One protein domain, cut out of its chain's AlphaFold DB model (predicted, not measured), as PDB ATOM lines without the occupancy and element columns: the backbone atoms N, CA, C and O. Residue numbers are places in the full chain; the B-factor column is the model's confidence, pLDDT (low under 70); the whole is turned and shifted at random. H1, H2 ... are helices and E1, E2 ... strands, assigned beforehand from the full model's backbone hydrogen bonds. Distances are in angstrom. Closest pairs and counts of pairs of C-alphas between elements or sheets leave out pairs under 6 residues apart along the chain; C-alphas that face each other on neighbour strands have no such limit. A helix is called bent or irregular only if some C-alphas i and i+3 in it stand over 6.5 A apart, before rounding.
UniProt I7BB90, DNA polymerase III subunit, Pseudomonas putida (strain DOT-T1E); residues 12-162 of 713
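What this domain is: This is residues 12 to 162 of the 713 residues of the protein "DNA polymerase III subunit" of Pseudomonas putida (strain DOT-T1E) (UniProt I7BB90). Picture a strongly twisted sheet of five strands with helices over one face: H4 runs along E4, and the bent helix H1 packs beside H4 with its arm H1b, while its arm H1a turns off toward one end of the domain. At the opposite end a helical hairpin, H5 and H6, lies off the sheet, and H6 packs on the short helix H3. The printed part has 151 residues, with six named helices and five named strands in the order E1 H1 E2 E3 E4 H2 E5 H3 H4 H5 H6; the sheet runs E1 E5 E4 E3 E2, antiparallel throughout, and the class is mixed, helices and strands. The whole is compact, with a radius of gyration of the C-alphas of 15.0 A and spans of 43 by 33 by 26 A.

How they stand to each other: Begin at E1, residues 12 to 14, an edge strand antiparallel to E5, residues 90 to 94; N 91 and O 13 are 3.2 A apart, within hydrogen-bond range. Beyond E5 comes E4, residues 70 to 76, antiparallel, where N 76 and O 91 are 2.8 A apart. E4 forms a hairpin with E3, residues 62 to 67, where N 65 and O 73 are 2.8 A apart. E3 forms another with the edge strand E2, residues 53 to 56, where N 54 and O 66 are 2.8 A apart. E2 E3 E4 are a meander, each strand the antiparallel neighbour of the one before. Now look at H1, residues 29 to 49, assigned as one helix by its hydrogen bonds but bent: C-alphas 38 and 41 are 7.5 A apart, and its arms H1a, residues 29 to 38, and H1b, residues 41 to 49, stand at a steep tilt of 64 degrees. With H4, residues 102 to 114, these arms are on one face of the sheet, making two layers, a sheet and the helices over it. H4 lies over E4 at a height over the sheet of 9.1 A and runs along the strands, at 15 degrees to E4 on the local plane. H1b and H4 touch, closest at the C-alphas of Ile 46 and Ser 111, 5.5 A, with a shallow tilt of 26 degrees, opposite ways. On the same face as H4 are H2, residues 78 to 84, irregular with C-alphas 79 and 82 at 7.2 A, and H3, residues 96 to 99. H3 and H4 touch only at the corner, closest at the C-alphas of Ala 98 and Phe 105, 5.1 A. H3 also touches H6, residues 150 to 158, where the C-alphas of Asn 96 and Asn 157 come closest, 4.5 A. H6 forms a helical hairpin with H5, residues 130 to 144; the two touch, closest at the C-alphas of Met 139 and Lys 152, 5.6 A, at a steep tilt of 40 degrees, opposite ways. H5 and H6 are not on the sheet, and H4 and H5 are apart. Every O i to N i+4 pair is within hydrogen-bond range in H1a, H1b, H4 and H6; H5 has 10 of 11, H2 has 1 of 3 beside 3 of 4 O i to N i+3 pairs, and H3 is too short for an i+4 pair.

Where its parts are: Find C-alpha 12 at (-16.136, 27.239, 11.396), where E1 begins and runs 5.6 A. Further on, H1a begins at C-alpha 29, (-25.453, 37.487, -12.454), and measures 14.1 A, and H1b 13.0 A. E2 runs 10.3 A, E3 16.9 A and E4 18.8 A; H2 and E5 each run 10.5 A and H3 5.6 A. H4 runs 18.8 A, H5 20.4 A and H6 12.2 A, ending at C-alpha 158, (-2.469, 16.717, 4.209).

The domain as a whole: The two C-alphas farthest apart are those of Ser 30 and Thr 147, 43.5 A. The printed part has no cut. Look for the long links at residues 15 to 28, E1 to H1, and 115 to 129, H4 to H5; the other links are tight. The mean pLDDT of the printed part is 82.6, and the model's confidence is under 70 at residues 12 to 19, 84 to 87 and 146 to 151.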
ATOM      1  N   GLY A  12     -15.062  26.278  11.658       63.41
ATOM      2  CA  GLY A  12     -16.136  27.239  11.396       63.41
ATOM      3  C   GLY A  12     -17.070  27.497  12.573       63.41
ATOM      4  O   GLY A  12     -17.186  26.676  13.484       63.41
ATOM      5  N   ASP A  13     -17.713  28.664  12.532       66.81
ATOM      6  CA  ASP A  13     -18.777  29.105  13.444       66.81
ATOM      7  C   ASP A  13     -20.063  28.337  13.100       66.81
ATOM      8  O   ASP A  13     -20.818  28.734  12.207       66.81
ATOM      9  N   PHE A  14     -20.208  27.160  13.715       67.69
ATOM     10  CA  PHE A  14     -21.282  26.196  13.481       67.69
ATOM     11  C   PHE A  14     -22.487  26.461  14.385       67.69
ATOM     12  O   PHE A  14     -22.339  26.572  15.600       67.69
ATOM     13  N   TYR A  15     -23.688  26.418  13.804       59.44
ATOM     14  CA  TYR A  15     -24.929  26.295  14.577       59.44
ATOM     15  C   TYR A  15     -25.298  24.818  14.776       59.44
ATOM     16  O   TYR A  15     -25.386  24.336  15.902       59.44
ATOM     17  N   GLU A  16     -25.415  24.075  13.672       66.25
ATOM     18  CA  GLU A  16     -25.623  22.624  13.633       66.25
ATOM     19  C   GLU A  16     -24.856  22.039  12.435       66.25
ATOM     20  O   GLU A  16     -24.653  22.723  11.431       66.25
ATOM     21  N   GLN A  17     -24.423  20.776  12.505       67.25
ATOM     22  CA  GLN A  17     -23.785  20.098  11.367       67.25
ATOM     23  C   GLN A  17     -24.856  19.719  10.330       67.25
ATOM     24  O   GLN A  17     -25.723  18.887  10.600       67.25
ATOM     25  N   SER A  18     -24.757  20.262   9.115       67.12
ATOM     26  CA  SER A  18     -25.631  19.907   7.990       67.12
ATOM     27  C   SER A  18     -24.844  19.482   6.745       67.12
ATOM     28  O   SER A  18     -23.638  19.709   6.648       67.12
ATOM     29  N   ILE A  19     -25.546  18.871   5.789       64.50
ATOM     30  CA  ILE A  19     -25.039  18.546   4.446       64.50
ATOM     31  C   ILE A  19     -24.590  19.803   3.675       64.50
ATOM     32  O   ILE A  19     -23.544  19.803   3.029       64.50
ATOM     33  N   ASN A  20     -25.339  20.901   3.813       71.56
ATOM     34  CA  ASN A  20     -25.078  22.176   3.149       71.56
ATOM     35  C   ASN A  20     -24.230  23.062   4.069       71.56
ATOM     36  O   ASN A  20     -24.713  24.011   4.689       71.56
ATOM     37  N   LEU A  21     -22.948  22.711   4.188       73.56
ATOM     38  CA  LEU A  21     -22.017  23.387   5.095       73.56
ATOM     39  C   LEU A  21     -21.862  24.886   4.785       73.56
ATOM     40  O   LEU A  21     -21.819  25.703   5.700       73.56
ATOM     41  N   ILE A  22     -21.820  25.223   3.495       77.75
ATOM     42  CA  ILE A  22     -21.584  26.558   2.925       77.75
ATOM     43  C   ILE A  22     -22.563  26.813   1.762       77.75
ATOM     44  O   ILE A  22     -23.126  25.847   1.242       77.75
ATOM     45  N   PRO A  23     -22.741  28.063   1.295       81.50
ATOM     46  CA  PRO A  23     -23.550  28.346   0.111       81.50
ATOM     47  C   PRO A  23     -22.971  27.742  -1.172       81.50
ATOM     48  O   PRO A  23     -21.757  27.787  -1.408       81.50
ATOM     49  N   ASP A  24     -23.855  27.231  -2.025       80.75
ATOM     50  CA  ASP A  24     -23.528  26.732  -3.362       80.75
ATOM     51  C   ASP A  24     -23.139  27.849  -4.341       80.75
ATOM     52  O   ASP A  24     -23.416  29.032  -4.136       80.75
ATOM     53  N   VAL A  25     -22.493  27.452  -5.439       84.12
ATOM     54  CA  VAL A  25     -22.146  28.344  -6.552       84.12
ATOM     55  C   VAL A  25     -23.415  28.713  -7.325       84.12
ATOM     56  O   VAL A  25     -24.055  27.855  -7.932       84.12
ATOM     57  N   THR A  26     -23.767  29.999  -7.339       83.56
ATOM     58  CA  THR A  26     -24.833  30.553  -8.180       83.56
ATOM     59  C   THR A  26     -24.264  31.214  -9.433       83.56
ATOM     60  O   THR A  26     -23.351  32.031  -9.364       83.56
ATOM     61  N   PHE A  27     -24.885  30.920 -10.577       86.94
ATOM     62  CA  PHE A  27     -24.606  31.558 -11.870       86.94
ATOM     63  C   PHE A  27     -25.575  32.716 -12.196       86.94
ATOM     64  O   PHE A  27     -25.526  33.278 -13.284       86.94
ATOM     65  N   GLU A  28     -26.477  33.080 -11.275       89.50
ATOM     66  CA  GLU A  28     -27.335  34.266 -11.413       89.50
ATOM     67  C   GLU A  28     -26.504  35.555 -11.267       89.50
ATOM     68  O   GLU A  28     -26.153  35.946 -10.151       89.50
ATOM     69  N   GLU A  29     -26.238  36.239 -12.384       90.62
ATOM     70  CA  GLU A  29     -25.453  37.487 -12.454       90.62
ATOM     71  C   GLU A  29     -25.890  38.516 -11.397       90.62
ATOM     72  O   GLU A  29     -25.061  39.023 -10.646       90.62
ATOM     73  N   SER A  30     -27.199  38.726 -11.223       91.69
ATOM     74  CA  SER A  30     -27.750  39.680 -10.251       91.69
ATOM     75  C   SER A  30     -27.434  39.359  -8.783       91.69
ATOM     76  O   SER A  30     -27.490  40.257  -7.944       91.69
ATOM     77  N   LYS A  31     -27.128  38.099  -8.432       89.69
ATOM     78  CA  LYS A  31     -26.635  37.728  -7.089       89.69
ATOM     79  C   LYS A  31     -25.138  37.988  -6.956       89.69
ATOM     80  O   LYS A  31     -24.696  38.429  -5.897       89.69
ATOM     81  N   ILE A  32     -24.379  37.751  -8.026       90.75
ATOM     82  CA  ILE A  32     -22.936  38.008  -8.096       90.75
ATOM     83  C   ILE A  32     -22.674  39.519  -7.995       90.75
ATOM     84  O   ILE A  32     -21.868  39.940  -7.171       90.75
ATOM     85  N   GLU A  33     -23.421  40.349  -8.730       91.56
ATOM     86  CA  GLU A  33     -23.365  41.817  -8.633       91.56
ATOM     87  C   GLU A  33     -23.677  42.321  -7.215       91.56
ATOM     88  O   GLU A  33     -22.955  43.165  -6.682       91.56
ATOM     89  N   GLN A  34     -24.712  41.770  -6.564       89.75
ATOM     90  CA  GLN A  34     -25.038  42.094  -5.169       89.75
ATOM     91  C   GLN A  34     -23.919  41.696  -4.199       89.75
ATOM     92  O   GLN A  34     -23.621  42.454  -3.275       89.75
ATOM     93  N   SER A  35     -23.291  40.534  -4.403       90.50
ATOM     94  CA  SER A  35     -22.124  40.109  -3.627       90.50
ATOM     95  C   SER A  35     -20.943  41.065  -3.836       90.50
ATOM     96  O   SER A  35     -20.380  41.542  -2.855       90.50
ATOM     97  N   ILE A  36     -20.602  41.420  -5.081       93.19
ATOM     98  CA  ILE A  36     -19.521  42.372  -5.401       93.19
ATOM     99  C   ILE A  36     -19.775  43.728  -4.728       93.19
ATOM    100  O   ILE A  36     -18.903  44.245  -4.027       93.19
ATOM    101  N   ALA A  37     -20.978  44.286  -4.888       91.94
ATOM    102  CA  ALA A  37     -21.341  45.582  -4.322       91.94
ATOM    103  C   ALA A  37     -21.294  45.589  -2.784       91.94
ATOM    104  O   ALA A  37     -20.786  46.543  -2.195       91.94
ATOM    105  N   ARG A  38     -21.780  44.520  -2.132       91.12
ATOM    106  CA  ARG A  38     -21.785  44.383  -0.665       91.12
ATOM    107  C   ARG A  38     -20.388  44.151  -0.089       91.12
ATOM    108  O   ARG A  38     -20.048  44.738   0.933       91.12
ATOM    109  N   TYR A  39     -19.574  43.309  -0.723       94.56
ATOM    110  CA  TYR A  39     -18.275  42.911  -0.175       94.56
ATOM    111  C   TYR A  39     -17.110  43.824  -0.548       94.56
ATOM    112  O   TYR A  39     -16.056  43.689   0.071       94.56
ATOM    113  N   LYS A  40     -17.278  44.770  -1.482       93.56
ATOM    114  CA  LYS A  40     -16.216  45.687  -1.936       93.56
ATOM    115  C   LYS A  40     -15.339  46.222  -0.792       93.56
ATOM    116  O   LYS A  40     -14.126  46.013  -0.807       93.56
ATOM    117  N   GLY A  41     -15.951  46.832   0.226       93.06
ATOM    118  CA  GLY A  41     -15.228  47.416   1.362       93.06
ATOM    119  C   GLY A  41     -14.481  46.395   2.230       93.06
ATOM    120  O   GLY A  41     -13.441  46.728   2.795       93.06
ATOM    121  N   PHE A  42     -14.948  45.143   2.307       94.50
ATOM    122  CA  PHE A  42     -14.190  44.053   2.929       94.50
ATOM    123  C   PHE A  42     -13.038  43.601   2.031       94.50
ATOM    124  O   PHE A  42     -11.926  43.444   2.517       94.50
ATOM    125  N   THR A  43     -13.256  43.447   0.722       95.94
ATOM    126  CA  THR A  43     -12.202  43.009  -0.208       95.94
ATOM    127  C   THR A  43     -11.050  44.009  -0.317       95.94
ATOM    128  O   THR A  43      -9.896  43.595  -0.395       95.94
ATOM    129  N   GLU A  44     -11.322  45.314  -0.211       95.75
ATOM    130  CA  GLU A  44     -10.294  46.361  -0.122       95.75
ATOM    131  C   GLU A  44      -9.448  46.220   1.162       95.75
ATOM    132  O   GLU A  44      -8.219  46.254   1.099       95.75
ATOM    133  N   GLN A  45     -10.079  45.968   2.315       96.62
ATOM    134  CA  GLN A  45      -9.379  45.744   3.591       96.62
ATOM    135  C   GLN A  45      -8.603  44.416   3.626       96.62
ATOM    136  O   GLN A  45      -7.484  44.366   4.131       96.62
ATOM    137  N   ILE A  46      -9.154  43.342   3.053       96.00
ATOM    138  CA  ILE A  46      -8.499  42.027   2.969       96.00
ATOM    139  C   ILE A  46      -7.284  42.086   2.030       96.00
ATOM    140  O   ILE A  46      -6.226  41.553   2.361       96.00
ATOM    141  N   SER A  47      -7.385  42.820   0.917       95.88
ATOM    142  CA  SER A  47      -6.249  43.080   0.017       95.88
ATOM    143  C   SER A  47      -5.116  43.844   0.713       95.88
ATOM    144  O   SER A  47      -3.949  43.640   0.388       95.88
ATOM    145  N   ALA A  48      -5.434  44.698   1.694       95.94
ATOM    146  CA  ALA A  48      -4.435  45.386   2.515       95.94
ATOM    147  C   ALA A  48      -3.775  44.475   3.575       95.94
ATOM    148  O   ALA A  48      -2.667  44.777   4.015       95.94
ATOM    149  N   ILE A  49      -4.410  43.358   3.958       95.75
ATOM    150  CA  ILE A  49      -3.790  42.314   4.795       95.75
ATOM    151  C   ILE A  49      -2.835  41.464   3.947       95.75
ATOM    152  O   ILE A  49      -1.682  41.268   4.331       95.75
ATOM    153  N   ASN A  50      -3.288  40.975   2.787       95.31
ATOM    154  CA  ASN A  50      -2.444  40.229   1.855       95.31
ATOM    155  C   ASN A  50      -2.823  40.504   0.382       95.31
ATOM    156  O   ASN A  50      -3.812  39.950  -0.102       95.31
ATOM    157  N   PRO A  51      -2.002  41.264  -0.375       94.25
ATOM    158  CA  PRO A  51      -2.271  41.598  -1.779       94.25
ATOM    159  C   PRO A  51      -2.266  40.425  -2.776       94.25
ATOM    160  O   PRO A  51      -2.548  40.647  -3.950       94.25
ATOM    161  N   SER A  52      -1.909  39.204  -2.355       92.12
ATOM    162  CA  SER A  52      -2.033  37.998  -3.199       92.12
ATOM    163  C   SER A  52      -3.435  37.383  -3.180       92.12
ATOM    164  O   SER A  52      -3.770  36.615  -4.080       92.12
ATOM    165  N   PHE A  53      -4.268  37.725  -2.190       95.06
ATOM    166  CA  PHE A  53      -5.610  37.165  -2.091       95.06
ATOM    167  C   PHE A  53      -6.520  37.683  -3.210       95.06
ATOM    168  O   PHE A  53      -6.564  38.871  -3.528       95.06
ATOM    169  N   THR A  54      -7.285  36.757  -3.778       95.19
ATOM    170  CA  THR A  54      -8.315  37.003  -4.789       95.19
ATOM    171  C   THR A  54      -9.678  36.569  -4.255       95.19
ATOM    172  O   THR A  54      -9.777  35.897  -3.225       95.19
ATOM    173  N   PHE A  55     -10.746  36.994  -4.929       95.19
ATOM    174  CA  PHE A  55     -12.104  36.909  -4.404       95.19
ATOM    175  C   PHE A  55     -13.050  36.257  -5.405       95.19
ATOM    176  O   PHE A  55     -13.112  36.678  -6.559       95.19
ATOM    177  N   ASP A  56     -13.817  35.271  -4.940       93.50
ATOM    178  CA  ASP A  56     -14.973  34.749  -5.665       93.50
ATOM    179  C   ASP A  56     -16.275  35.106  -4.931       93.50
ATOM    180  O   ASP A  56     -16.444  34.887  -3.728       93.50
ATOM    181  N   TYR A  57     -17.198  35.674  -5.701       93.56
ATOM    182  CA  TYR A  57     -18.491  36.206  -5.279       93.56
ATOM    183  C   TYR A  57     -19.658  35.279  -5.672       93.56
ATOM    184  O   TYR A  57     -20.817  35.590  -5.381       93.56
ATOM    185  N   SER A  58     -19.364  34.146  -6.329       89.19
ATOM    186  CA  SER A  58     -20.344  33.181  -6.836       89.19
ATOM    187  C   SER A  58     -21.133  32.458  -5.741       89.19
ATOM    188  O   SER A  58     -22.226  31.969  -6.004       89.19
ATOM    189  N   ARG A  59     -20.635  32.412  -4.499       87.88
ATOM    190  CA  ARG A  59     -21.266  31.709  -3.364       87.88
ATOM    191  C   ARG A  59     -22.196  32.594  -2.534       87.88
ATOM    192  O   ARG A  59     -22.144  32.588  -1.307       87.88
ATOM    193  N   HIS A  60     -23.049  33.377  -3.195       86.50
ATOM    194  CA  HIS A  60     -24.004  34.276  -2.534       86.50
ATOM    195  C   HIS A  60     -24.849  33.531  -1.472       86.50
ATOM    196  O   HIS A  60     -25.460  32.514  -1.803       86.50
ATOM    197  N   PRO A  61     -24.949  34.019  -0.218       88.38
ATOM    198  CA  PRO A  61     -24.612  35.367   0.262       88.38
ATOM    199  C   PRO A  61     -23.169  35.564   0.761       88.38
ATOM    200  O   PRO A  61     -22.884  36.626   1.305       88.38
ATOM    201  N   ALA A  62     -22.288  34.568   0.651       89.69
ATOM    202  CA  ALA A  62     -20.930  34.612   1.187       89.69
ATOM    203  C   ALA A  62     -19.885  35.151   0.189       89.69
ATOM    204  O   ALA A  62     -20.062  35.101  -1.029       89.69
ATOM    205  N   LEU A  63     -18.757  35.607   0.737       93.31
ATOM    206  CA  LEU A  63     -17.513  35.882   0.018       93.31
ATOM    207  C   LEU A  63     -16.570  34.684   0.149       93.31
ATOM    208  O   LEU A  63     -16.405  34.155   1.249       93.31
ATOM    209  N   THR A  64     -15.905  34.316  -0.944       93.44
ATOM    210  CA  THR A  64     -14.826  33.320  -0.968       93.44
ATOM    211  C   THR A  64     -13.479  34.028  -1.103       93.44
ATOM    212  O   THR A  64     -13.292  34.821  -2.025       93.44
ATOM    213  N   ILE A  65     -12.536  33.735  -0.205       94.50
ATOM    214  CA  ILE A  65     -11.140  34.197  -0.252       94.50
ATOM    215  C   ILE A  65     -10.284  33.078  -0.852       94.50
ATOM    216  O   ILE A  65     -10.372  31.926  -0.415       94.50
ATOM    217  N   MET A  66      -9.449  33.414  -1.833       92.81
ATOM    218  CA  MET A  66      -8.629  32.467  -2.592       92.81
ATOM    219  C   MET A  66      -7.176  32.939  -2.733       92.81
ATOM    220  O   MET A  66      -6.914  34.140  -2.760       92.81
ATOM    221  N   ASP A  67      -6.248  32.000  -2.908       90.44
ATOM    222  CA  ASP A  67      -4.881  32.249  -3.385       90.44
ATOM    223  C   ASP A  67      -4.633  31.416  -4.652       90.44
ATOM    224  O   ASP A  67      -4.682  30.180  -4.636       90.44
ATOM    225  N   GLY A  68      -4.470  32.099  -5.787       86.75
ATOM    226  CA  GLY A  68      -4.561  31.480  -7.110       86.75
ATOM    227  C   GLY A  68      -5.893  30.738  -7.303       86.75
ATOM    228  O   GLY A  68      -6.965  31.326  -7.203       86.75
ATOM    229  N   GLU A  69      -5.827  29.431  -7.572       83.25
ATOM    230  CA  GLU A  69      -7.009  28.560  -7.684       83.25
ATOM    231  C   GLU A  69      -7.465  27.922  -6.354       83.25
ATOM    232  O   GLU A  69      -8.436  27.152  -6.339       83.25
ATOM    233  N   ASN A  70      -6.741  28.158  -5.258       85.12
ATOM    234  CA  ASN A  70      -6.975  27.498  -3.977       85.12
ATOM    235  C   ASN A  70      -7.941  28.317  -3.126       85.12
ATOM    236  O   ASN A  70      -7.665  29.466  -2.794       85.12
ATOM    237  N   VAL A  71      -9.058  27.711  -2.720       88.06
ATOM    238  CA  VAL A  71      -9.963  28.320  -1.740       88.06
ATOM    239  C   VAL A  71      -9.308  28.254  -0.363       88.06
ATOM    240  O   VAL A  71      -8.903  27.179   0.076       88.06
ATOM    241  N   LEU A  72      -9.211  29.398   0.315       89.94
ATOM    242  CA  LEU A  72      -8.640  29.507   1.658       89.94
ATOM    243  C   LEU A  72      -9.727  29.584   2.732       89.94
ATOM    244  O   LEU A  72      -9.637  28.917   3.763       89.94
ATOM    245  N   ALA A  73     -10.754  30.404   2.499       91.12
ATOM    246  CA  ALA A  73     -11.830  30.636   3.453       91.12
ATOM    247  C   ALA A  73     -13.105  31.157   2.780       91.12
ATOM    248  O   ALA A  73     -13.065  31.709   1.681       91.12
ATOM    249  N   ILE A  74     -14.235  31.014   3.471       89.94
ATOM    250  CA  ILE A  74     -15.541  31.568   3.092       89.94
ATOM    251  C   ILE A  74     -16.141  32.284   4.307       89.94
ATOM    252  O   ILE A  74     -15.996  31.796   5.428       89.94
ATOM    253  N   ALA A  75     -16.825  33.415   4.104       90.00
ATOM    254  CA  ALA A  75     -17.544  34.112   5.174       90.00
ATOM    255  C   ALA A  75     -18.789  34.877   4.702       90.00
ATOM    256  O   ALA A  75     -18.764  35.602   3.705       90.00
ATOM    257  N   VAL A  76     -19.858  34.781   5.491       88.38
ATOM    258  CA  VAL A  76     -21.069  35.605   5.407       88.38
ATOM    259  C   VAL A  76     -20.860  36.886   6.223       88.38
ATOM    260  O   VAL A  76     -20.493  36.828   7.398       88.38
ATOM    261  N   SER A  77     -21.106  38.050   5.614       84.62
ATOM    262  CA  SER A  77     -21.015  39.360   6.276       84.62
ATOM    263  C   SER A  77     -21.921  39.423   7.519       84.62
ATOM    264  O   SER A  77     -23.043  38.913   7.429       84.62
ATOM    265  N   PRO A  78     -21.527  40.087   8.627       82.81
ATOM    266  CA  PRO A  78     -22.280  40.072   9.889       82.81
ATOM    267  C   PRO A  78     -23.783  40.368   9.753       82.81
ATOM    268  O   PRO A  78     -24.602  39.638  10.302       82.81
ATOM    269  N   GLU A  79     -24.149  41.362   8.934       81.31
ATOM    270  CA  GLU A  79     -25.538  41.759   8.632       81.31
ATOM    271  C   GLU A  79     -26.419  40.617   8.091       81.31
ATOM    272  O   GLU A  79     -27.630  40.596   8.304       81.31
ATOM    273  N   LEU A  80     -25.815  39.664   7.374       80.62
ATOM    274  CA  LEU A  80     -26.498  38.541   6.730       80.62
ATOM    275  C   LEU A  80     -26.369  37.228   7.509       80.62
ATOM    276  O   LEU A  80     -27.035  36.255   7.153       80.62
ATOM    277  N   ARG A  81     -25.538  37.178   8.562       76.50
ATOM    278  CA  ARG A  81     -25.279  35.948   9.329       76.50
ATOM    279  C   ARG A  81     -26.581  35.384   9.901       76.50
ATOM    280  O   ARG A  81     -26.945  34.252   9.598       76.50
ATOM    281  N   HIS A  82     -27.331  36.188  10.653       70.25
ATOM    282  CA  HIS A  82     -28.570  35.738  11.298       70.25
ATOM    283  C   HIS A  82     -29.700  35.364  10.325       70.25
ATOM    284  O   HIS A  82     -30.561  34.575  10.695       70.25
ATOM    285  N   SER A  83     -29.709  35.888   9.094       72.88
ATOM    286  CA  SER A  83     -30.738  35.565   8.091       72.88
ATOM    287  C   SER A  83     -30.446  34.298   7.276       72.88
ATOM    288  O   SER A  83     -31.322  33.856   6.536       72.88
ATOM    289  N   HIS A  84     -29.252  33.705   7.412       67.94
ATOM    290  CA  HIS A  84     -28.835  32.516   6.653       67.94
ATOM    291  C   HIS A  84     -28.310  31.355   7.517       67.94
ATOM    292  O   HIS A  84     -28.211  30.229   7.021       67.94
ATOM    293  N   LEU A  85     -28.023  31.584   8.805       62.88
ATOM    294  CA  LEU A  85     -27.864  30.506   9.788       62.88
ATOM    295  C   LEU A  85     -29.106  29.595   9.767       62.88
ATOM    296  O   LEU A  85     -30.237  30.076   9.731       62.88
ATOM    297  N   GLY A  86     -28.891  28.279   9.726       57.50
ATOM    298  CA  GLY A  86     -29.959  27.282   9.565       57.50
ATOM    299  C   GLY A  86     -30.357  26.993   8.109       57.50
ATOM    300  O   GLY A  86     -30.937  25.945   7.846       57.50
ATOM    301  N   THR A  87     -29.991  27.849   7.145       69.19
ATOM    302  CA  THR A  87     -29.952  27.461   5.715       69.19
ATOM    303  C   THR A  87     -28.618  26.791   5.376       69.19
ATOM    304  O   THR A  87     -28.585  25.820   4.623       69.19
ATOM    305  N   TYR A  88     -27.532  27.283   5.980       74.56
ATOM    306  CA  TYR A  88     -26.185  26.715   5.892       74.56
ATOM    307  C   TYR A  88     -25.637  26.426   7.299       74.56
ATOM    308  O   TYR A  88     -26.034  27.086   8.265       74.56
ATOM    309  N   ALA A  89     -24.754  25.429   7.424       70.06
ATOM    310  CA  ALA A  89     -24.265  24.945   8.724       70.06
ATOM    311  C   ALA A  89     -23.385  25.959   9.472       70.06
ATOM    312  O   ALA A  89     -23.475  26.070  10.699       70.06
ATOM    313  N   CYS A  90     -22.524  26.675   8.740       75.44
ATOM    314  CA  CYS A  90     -21.614  27.662   9.307       75.44
ATOM    315  C   CYS A  90     -21.670  29.009   8.577       75.44
ATOM    316  O   CYS A  90     -21.891  29.098   7.368       75.44
ATOM    317  N   ALA A  91     -21.445  30.083   9.334       80.94
ATOM    318  CA  ALA A  91     -21.393  31.441   8.790       80.94
ATOM    319  C   ALA A  91     -20.000  31.845   8.279       80.94
ATOM    320  O   ALA A  91     -19.881  32.791   7.499       80.94
ATOM    321  N   SER A  92     -18.963  31.119   8.701       86.81
ATOM    322  CA  SER A  92     -17.587  31.241   8.221       86.81
ATOM    323  C   SER A  92     -16.902  29.874   8.258       86.81
ATOM    324  O   SER A  92     -17.158  29.087   9.170       86.81
ATOM    325  N   ALA A  93     -16.015  29.609   7.298       87.00
ATOM    326  CA  ALA A  93     -15.252  28.366   7.178       87.00
ATOM    327  C   ALA A  93     -13.816  28.625   6.701       87.00
ATOM    328  O   ALA A  93     -13.584  29.507   5.873       87.00
ATOM    329  N   ILE A  94     -12.875  27.808   7.174       87.31
ATOM    330  CA  ILE A  94     -11.495  27.712   6.670       87.31
ATOM    331  C   ILE A  94     -11.332  26.394   5.885       87.31
ATOM    332  O   ILE A  94     -12.041  25.421   6.142       87.31
ATOM    333  N   PHE A  95     -10.424  26.375   4.908       86.25
ATOM    334  CA  PHE A  95     -10.101  25.232   4.044       86.25
ATOM    335  C   PHE A  95      -8.661  24.748   4.267       86.25
ATOM    336  O   PHE A  95      -7.818  25.504   4.749       86.25
ATOM    337  N   ASN A  96      -8.348  23.513   3.853       80.94
ATOM    338  CA  ASN A  96      -7.020  22.895   4.011       80.94
ATOM    339  C   ASN A  96      -5.878  23.801   3.507       80.94
ATOM    340  O   ASN A  96      -4.851  23.938   4.170       80.94
ATOM    341  N   SER A  97      -6.090  24.478   2.373       82.50
ATOM    342  CA  SER A  97      -5.097  25.358   1.741       82.50
ATOM    343  C   SER A  97      -4.705  26.578   2.590       82.50
ATOM    344  O   SER A  97      -3.584  27.062   2.467       82.50
ATOM    345  N   ALA A  98      -5.559  27.055   3.504       86.06
ATOM    346  CA  ALA A  98      -5.188  28.135   4.428       86.06
ATOM    347  C   ALA A  98      -4.132  27.707   5.461       86.06
ATOM    348  O   ALA A  98      -3.444  28.556   6.019       86.06
ATOM    349  N   PHE A  99      -3.984  26.399   5.697       81.31
ATOM    350  CA  PHE A  99      -2.958  25.823   6.563       81.31
ATOM    351  C   PHE A  99      -1.677  25.442   5.793       81.31
ATOM    352  O   PHE A  99      -0.822  24.764   6.354       81.31
ATOM    353  N   ALA A 100      -1.509  25.865   4.531       77.56
ATOM    354  CA  ALA A 100      -0.294  25.594   3.755       77.56
ATOM    355  C   ALA A 100       0.973  26.202   4.392       77.56
ATOM    356  O   ALA A 100       2.048  25.607   4.322       77.56
ATOM    357  N   ASP A 101       0.848  27.363   5.043       80.75
ATOM    358  CA  ASP A 101       1.885  27.950   5.889       80.75
ATOM    359  C   ASP A 101       1.275  28.879   6.960       80.75
ATOM    360  O   ASP A 101       0.107  29.271   6.889       80.75
ATOM    361  N   LYS A 102       2.076  29.259   7.967       83.50
ATOM    362  CA  LYS A 102       1.597  30.086   9.083       83.50
ATOM    363  C   LYS A 102       1.192  31.510   8.671       83.50
ATOM    364  O   LYS A 102       0.221  32.016   9.223       83.50
ATOM    365  N   LYS A 103       1.900  32.173   7.750       87.62
ATOM    366  CA  LYS A 103       1.543  33.529   7.296       87.62
ATOM    367  C   LYS A 103       0.190  33.499   6.592       87.62
ATOM    368  O   LYS A 103      -0.664  34.323   6.909       87.62
ATOM    369  N   THR A 104      -0.022  32.545   5.685       88.88
ATOM    370  CA  THR A 104      -1.313  32.387   4.997       88.88
ATOM    371  C   THR A 104      -2.443  32.162   6.001       88.88
ATOM    372  O   THR A 104      -3.456  32.859   5.926       88.88
ATOM    373  N   PHE A 105      -2.241  31.310   7.013       87.69
ATOM    374  CA  PHE A 105      -3.208  31.145   8.101       87.69
ATOM    375  C   PHE A 105      -3.444  32.444   8.896       87.69
ATOM    376  O   PHE A 105      -4.593  32.842   9.080       87.69
ATOM    377  N   ASP A 106      -2.385  33.129   9.344       88.94
ATOM    378  CA  ASP A 106      -2.481  34.380  10.115       88.94
ATOM    379  C   ASP A 106      -3.207  35.494   9.332       88.94
ATOM    380  O   ASP A 106      -3.858  36.352   9.930       88.94
ATOM    381  N   ASP A 107      -3.067  35.528   8.006       93.25
ATOM    382  CA  ASP A 107      -3.690  36.536   7.144       93.25
ATOM    383  C   ASP A 107      -5.149  36.197   6.824       93.25
ATOM    384  O   ASP A 107      -6.010  37.078   6.896       93.25
ATOM    385  N   VAL A 108      -5.467  34.920   6.580       91.69
ATOM    386  CA  VAL A 108      -6.854  34.419   6.530       91.69
ATOM    387  C   VAL A 108      -7.571  34.695   7.853       91.69
ATOM    388  O   VAL A 108      -8.716  35.147   7.848       91.69
ATOM    389  N   ALA A 109      -6.890  34.503   8.984       89.50
ATOM    390  CA  ALA A 109      -7.432  34.740  10.314       89.50
ATOM    391  C   ALA A 109      -7.900  36.187  10.512       89.50
ATOM    392  O   ALA A 109      -9.071  36.422  10.810       89.50
ATOM    393  N   LYS A 110      -7.016  37.162  10.257       92.62
ATOM    394  CA  LYS A 110      -7.355  38.598  10.301       92.62
ATOM    395  C   LYS A 110      -8.507  38.926   9.344       92.62
ATOM    396  O   LYS A 110      -9.426  39.655   9.710       92.62
ATOM    397  N   SER A 111      -8.470  38.357   8.137       94.69
ATOM    398  CA  SER A 111      -9.467  38.583   7.083       94.69
ATOM    399  C   SER A 111     -10.865  38.108   7.486       94.69
ATOM    400  O   SER A 111     -11.853  38.783   7.206       94.69
ATOM    401  N   LEU A 112     -10.958  36.976   8.191       91.62
ATOM    402  CA  LEU A 112     -12.216  36.480   8.747       91.62
ATOM    403  C   LEU A 112     -12.722  37.347   9.903       91.62
ATOM    404  O   LEU A 112     -13.923  37.608   9.968       91.62
ATOM    405  N   SER A 113     -11.840  37.848  10.772       90.69
ATOM    406  CA  SER A 113     -12.241  38.725  11.880       90.69
ATOM    407  C   SER A 113     -12.825  40.064  11.421       90.69
ATOM    408  O   SER A 113     -13.755  40.550  12.062       90.69
ATOM    409  N   LEU A 114     -12.400  40.609  10.270       91.00
ATOM    410  CA  LEU A 114     -13.077  41.759   9.641       91.00
ATOM    411  C   LEU A 114     -14.564  41.478   9.355       91.00
ATOM    412  O   LEU A 114     -15.402  42.364   9.487       91.00
ATOM    413  N   MET A 115     -14.903  40.235   9.003       88.94
ATOM    414  CA  MET A 115     -16.270  39.777   8.720       88.94
ATOM    415  C   MET A 115     -16.940  39.116   9.943       88.94
ATOM    416  O   MET A 115     -17.887  38.341   9.801       88.94
ATOM    417  N   GLY A 116     -16.455  39.405  11.157       84.25
ATOM    418  CA  GLY A 116     -17.003  38.882  12.414       84.25
ATOM    419  C   GLY A 116     -16.748  37.388  12.649       84.25
ATOM    420  O   GLY A 116     -17.514  36.732  13.353       84.25
ATOM    421  N   GLY A 117     -15.744  36.794  12.002       84.44
ATOM    422  CA  GLY A 117     -15.297  35.427  12.274       84.44
ATOM    423  C   GLY A 117     -14.345  35.372  13.471       84.44
ATOM    424  O   GLY A 117     -13.274  35.981  13.433       84.44
ATOM    425  N   ASP A 118     -14.709  34.610  14.505       83.00
ATOM    426  CA  ASP A 118     -13.832  34.298  15.639       83.00
ATOM    427  C   ASP A 118     -13.356  32.839  15.572       83.00
ATOM    428  O   ASP A 118     -14.118  31.895  15.786       83.00
ATOM    429  N   ILE A 119     -12.059  32.659  15.324       80.69
ATOM    430  CA  ILE A 119     -11.411  31.343  15.250       80.69
ATOM    431  C   ILE A 119     -11.477  30.595  16.587       80.69
ATOM    432  O   ILE A 119     -11.461  29.364  16.594       80.69
ATOM    433  N   GLN A 120     -11.595  31.288  17.722       82.00
ATOM    434  CA  GLN A 120     -11.740  30.627  19.018       82.00
ATOM    435  C   GLN A 120     -13.110  29.949  19.168       82.00
ATOM    436  O   GLN A 120     -13.194  28.910  19.825       82.00
ATOM    437  N   GLN A 121     -14.145  30.441  18.480       78.94
ATOM    438  CA  GLN A 121     -15.475  29.816  18.415       78.94
ATOM    439  C   GLN A 121     -15.556  28.694  17.368       78.94
ATOM    440  O   GLN A 121     -16.396  27.806  17.481       78.94
ATOM    441  N   PHE A 122     -14.652  28.675  16.385       83.88
ATOM    442  CA  PHE A 122     -14.665  27.660  15.333       83.88
ATOM    443  C   PHE A 122     -14.459  26.239  15.891       83.88
ATOM    444  O   PHE A 122     -13.658  26.029  16.804       83.88
ATOM    445  N   SER A 123     -15.122  25.237  15.318       82.69
ATOM    446  CA  SER A 123     -14.912  23.811  15.640       82.69
ATOM    447  C   SER A 123     -14.715  22.973  14.375       82.69
ATOM    448  O   SER A 123     -14.952  23.478  13.282       82.69
ATOM    449  N   VAL A 124     -14.216  21.736  14.519       84.50
ATOM    450  CA  VAL A 124     -13.934  20.815  13.400       84.50
ATOM    451  C   VAL A 124     -15.189  20.024  13.018       84.50
ATOM    452  O   VAL A 124     -15.852  19.470  13.895       84.50
ATOM    453  N   ARG A 125     -15.483  19.919  11.712       82.06
ATOM    454  CA  ARG A 125     -16.594  19.104  11.175       82.06
ATOM    455  C   ARG A 125     -16.572  17.649  11.677       82.06
ATOM    456  O   ARG A 125     -15.521  17.006  11.695       82.06
ATOM    457  N   LYS A 126     -17.740  17.112  12.043       80.75
ATOM    458  CA  LYS A 126     -17.889  15.767  12.641       80.75
ATOM    459  C   LYS A 126     -17.653  14.615  11.657       80.75
ATOM    460  O   LYS A 126     -17.374  13.501  12.067       80.75
ATOM    461  N   ASP A 127     -17.782  14.844  10.359       81.06
ATOM    462  CA  ASP A 127     -17.867  13.802   9.328       81.06
ATOM    463  C   ASP A 127     -16.516  13.316   8.767       81.06
ATOM    464  O   ASP A 127     -16.475  12.547   7.808       81.06
ATOM    465  N   LEU A 128     -15.395  13.679   9.400       79.62
ATOM    466  CA  LEU A 128     -14.061  13.171   9.038       79.62
ATOM    467  C   LEU A 128     -13.835  11.693   9.429       79.62
ATOM    468  O   LEU A 128     -12.920  11.057   8.906       79.62
ATOM    469  N   GLY A 129     -14.639  11.154  10.352       78.31
ATOM    470  CA  GLY A 129     -14.400   9.860  11.004       78.31
ATOM    471  C   GLY A 129     -13.417   9.962  12.178       78.31
ATOM    472  O   GLY A 129     -12.483  10.762  12.153       78.31
ATOM    473  N   ASP A 130     -13.649   9.173  13.225       76.25
ATOM    474  CA  ASP A 130     -13.186   9.451  14.595       76.25
ATOM    475  C   ASP A 130     -11.664   9.624  14.746       76.25
ATOM    476  O   ASP A 130     -11.211  10.528  15.450       76.25
ATOM    477  N   GLU A 131     -10.868   8.830  14.026       78.38
ATOM    478  CA  GLU A 131      -9.403   8.951  13.992       78.38
ATOM    479  C   GLU A 131      -8.961  10.322  13.449       78.38
ATOM    480  O   GLU A 131      -8.170  11.035  14.076       78.38
ATOM    481  N   ASN A 132      -9.547  10.745  12.324       82.00
ATOM    482  CA  ASN A 132      -9.278  12.039  11.703       82.00
ATOM    483  C   ASN A 132      -9.822  13.198  12.549       82.00
ATOM    484  O   ASN A 132      -9.167  14.233  12.643       82.00
ATOM    485  N   ILE A 133     -10.980  13.034  13.204       83.69
ATOM    486  CA  ILE A 133     -11.543  14.023  14.140       83.69
ATOM    487  C   ILE A 133     -10.584  14.249  15.313       83.69
ATOM    488  O   ILE A 133     -10.327  15.396  15.687       83.69
ATOM    489  N   ALA A 134     -10.040  13.178  15.896       79.25
ATOM    490  CA  ALA A 134      -9.108  13.264  17.015       79.25
ATOM    491  C   ALA A 134      -7.795  13.953  16.605       79.25
ATOM    492  O   ALA A 134      -7.323  14.850  17.307       79.25
ATOM    493  N   VAL A 135      -7.222  13.592  15.451       76.81
ATOM    494  CA  VAL A 135      -6.017  14.250  14.917       76.81
ATOM    495  C   VAL A 135      -6.294  15.723  14.598       76.81
ATOM    496  O   VAL A 135      -5.586  16.597  15.100       76.81
ATOM    497  N   ALA A 136      -7.349  16.022  13.836       81.38
ATOM    498  CA  ALA A 136      -7.697  17.379  13.425       81.38
ATOM    499  C   ALA A 136      -7.972  18.297  14.625       81.38
ATOM    500  O   ALA A 136      -7.419  19.395  14.678       81.38
ATOM    501  N   ASN A 137      -8.733  17.850  15.633       82.56
ATOM    502  CA  ASN A 137      -8.957  18.634  16.854       82.56
ATOM    503  C   ASN A 137      -7.661  18.877  17.643       82.56
ATOM    504  O   ASN A 137      -7.445  19.993  18.115       82.56
ATOM    505  N   ASN A 138      -6.768  17.887  17.758       80.06
ATOM    506  CA  ASN A 138      -5.483  18.051  18.449       80.06
ATOM    507  C   ASN A 138      -4.540  19.038  17.732       80.06
ATOM    508  O   ASN A 138      -3.794  19.779  18.385       80.06
ATOM    509  N   MET A 139      -4.567  19.080  16.396       78.81
ATOM    510  CA  MET A 139      -3.787  20.056  15.628       78.81
ATOM    511  C   MET A 139      -4.438  21.442  15.656       78.81
ATOM    512  O   MET A 139      -3.764  22.420  15.974       78.81
ATOM    513  N   PHE A 140      -5.748  21.532  15.425       80.19
ATOM    514  CA  PHE A 140      -6.481  22.796  15.413       80.19
ATOM    515  C   PHE A 140      -6.519  23.481  16.791       80.19
ATOM    516  O   PHE A 140      -6.335  24.692  16.875       80.19
ATOM    517  N   THR A 141      -6.625  22.724  17.890       80.94
ATOM    518  CA  THR A 141      -6.495  23.269  19.258       80.94
ATOM    519  C   THR A 141      -5.104  23.864  19.499       80.94
ATOM    520  O   THR A 141      -4.978  24.919  20.114       80.94
ATOM    521  N   ALA A 142      -4.041  23.251  18.967       75.00
ATOM    522  CA  ALA A 142      -2.702  23.830  19.060       75.00
ATOM    523  C   ALA A 142      -2.570  25.129  18.240       75.00
ATOM    524  O   ALA A 142      -1.921  26.068  18.699       75.00
ATOM    525  N   VAL A 143      -3.228  25.211  17.078       76.62
ATOM    526  CA  VAL A 143      -3.312  26.444  16.274       76.62
ATOM    527  C   VAL A 143      -4.074  27.544  17.032       76.62
ATOM    528  O   VAL A 143      -3.539  28.643  17.174       76.62
ATOM    529  N   LYS A 144      -5.253  27.247  17.605       77.44
ATOM    530  CA  LYS A 144      -6.015  28.172  18.477       77.44
ATOM    531  C   LYS A 144      -5.183  28.717  19.637       77.44
ATOM    532  O   LYS A 144      -5.219  29.914  19.911       77.44
ATOM    533  N   ASN A 145      -4.407  27.843  20.280       78.88
ATOM    534  CA  ASN A 145      -3.537  28.165  21.413       78.88
ATOM    535  C   ASN A 145      -2.225  28.865  20.995       78.88
ATOM    536  O   ASN A 145      -1.273  28.897  21.774       78.88
ATOM    537  N   GLY A 146      -2.112  29.356  19.755       67.31
ATOM    538  CA  GLY A 146      -0.925  30.057  19.253       67.31
ATOM    539  C   GLY A 146       0.353  29.206  19.218       67.31
ATOM    540  O   GLY A 146       1.451  29.751  19.096       67.31
ATOM    541  N   THR A 147       0.241  27.878  19.330       68.44
ATOM    542  CA  THR A 147       1.378  26.952  19.411       68.44
ATOM    543  C   THR A 147       1.963  26.739  18.016       68.44
ATOM    544  O   THR A 147       1.611  25.800  17.301       68.44
ATOM    545  N   GLN A 148       2.842  27.659  17.615       59.44
ATOM    546  CA  GLN A 148       3.393  27.749  16.264       59.44
ATOM    547  C   GLN A 148       4.202  26.490  15.905       59.44
ATOM    548  O   GLN A 148       5.330  26.314  16.358       59.44
ATOM    549  N   ASN A 149       3.632  25.615  15.078       65.81
ATOM    550  CA  ASN A 149       4.314  24.426  14.577       65.81
ATOM    551  C   ASN A 149       3.900  24.157  13.123       65.81
ATOM    552  O   ASN A 149       2.776  23.732  12.859       65.81
ATOM    553  N   SER A 150       4.824  24.384  12.185       68.56
ATOM    554  CA  SER A 150       4.622  24.172  10.745       68.56
ATOM    555  C   SER A 150       4.270  22.729  10.382       68.56
ATOM    556  O   SER A 150       3.507  22.520   9.450       68.56
ATOM    557  N   GLN A 151       4.722  21.730  11.144       69.06
ATOM    558  CA  GLN A 151       4.326  20.335  10.920       69.06
ATOM    559  C   GLN A 151       2.824  20.140  11.168       69.06
ATOM    560  O   GLN A 151       2.177  19.402  10.438       69.06
ATOM    561  N   LYS A 152       2.238  20.835  12.156       70.44
ATOM    562  CA  LYS A 152       0.789  20.775  12.427       70.44
ATOM    563  C   LYS A 152      -0.035  21.471  11.344       70.44
ATOM    564  O   LYS A 152      -1.114  20.991  11.015       70.44
ATOM    565  N   PHE A 153       0.483  22.568  10.791       71.75
ATOM    566  CA  PHE A 153      -0.088  23.233   9.618       71.75
ATOM    567  C   PHE A 153      -0.066  22.293   8.395       71.75
ATOM    568  O   PHE A 153      -1.120  22.010   7.829       71.75
ATOM    569  N   ASN A 154       1.085  21.678   8.093       70.56
ATOM    570  CA  ASN A 154       1.213  20.682   7.025       70.56
ATOM    571  C   ASN A 154       0.261  19.486   7.207       70.56
ATOM    572  O   ASN A 154      -0.453  19.149   6.270       70.56
ATOM    573  N   PHE A 155       0.171  18.893   8.405       73.81
ATOM    574  CA  PHE A 155      -0.748  17.774   8.660       73.81
ATOM    575  C   PHE A 155      -2.230  18.149   8.482       73.81
ATOM    576  O   PHE A 155      -3.016  17.316   8.038       73.81
ATOM    577  N   LEU A 156      -2.630  19.392   8.782       74.69
ATOM    578  CA  LEU A 156      -3.979  19.876   8.458       74.69
ATOM    579  C   LEU A 156      -4.170  20.031   6.940       74.69
ATOM    580  O   LEU A 156      -5.223  19.681   6.423       74.69
ATOM    581  N   ASN A 157      -3.158  20.478   6.195       70.88
ATOM    582  CA  ASN A 157      -3.228  20.503   4.733       70.88
ATOM    583  C   ASN A 157      -3.324  19.079   4.127       70.88
ATOM    584  O   ASN A 157      -4.121  18.851   3.217       70.88
ATOM    585  N   GLU A 158      -2.565  18.118   4.666       71.94
ATOM    586  CA  GLU A 158      -2.469  16.717   4.209       71.94
ATOM    587  C   GLU A 158      -3.715  15.854   4.501       71.94
ATOM    588  O   GLU A 158      -3.893  14.814   3.867       71.94
ATOM    589  N   LEU A 159      -4.602  16.279   5.409       74.81
ATOM    590  CA  LEU A 159      -5.861  15.594   5.736       74.81
ATOM    591  C   LEU A 159      -6.896  15.706   4.596       74.81
ATOM    592  O   LEU A 159      -7.853  16.485   4.645       74.81
ATOM    593  N   TYR A 160      -6.694  14.906   3.548       72.88
ATOM    594  CA  TYR A 160      -7.612  14.732   2.425       72.88
ATOM    595  C   TYR A 160      -8.600  13.579   2.677       72.88
ATOM    596  O   TYR A 160      -8.194  12.459   2.976       72.88
ATOM    597  N   ILE A 161      -9.899  13.836   2.489       72.69
ATOM    598  CA  ILE A 161     -10.968  12.827   2.472       72.69
ATOM    599  C   ILE A 161     -11.892  13.141   1.287       72.69
ATOM    600  O   ILE A 161     -12.196  14.308   1.032       72.69
ATOM    601  N   GLU A 162     -12.330  12.128   0.543       72.12
ATOM    602  CA  GLU A 162     -13.192  12.313  -0.630       72.12
ATOM    603  C   GLU A 162     -14.594  12.840  -0.250       72.12
ATOM    604  O   GLU A 162     -15.146  12.416   0.774       72.12
TER     605      GLU A 162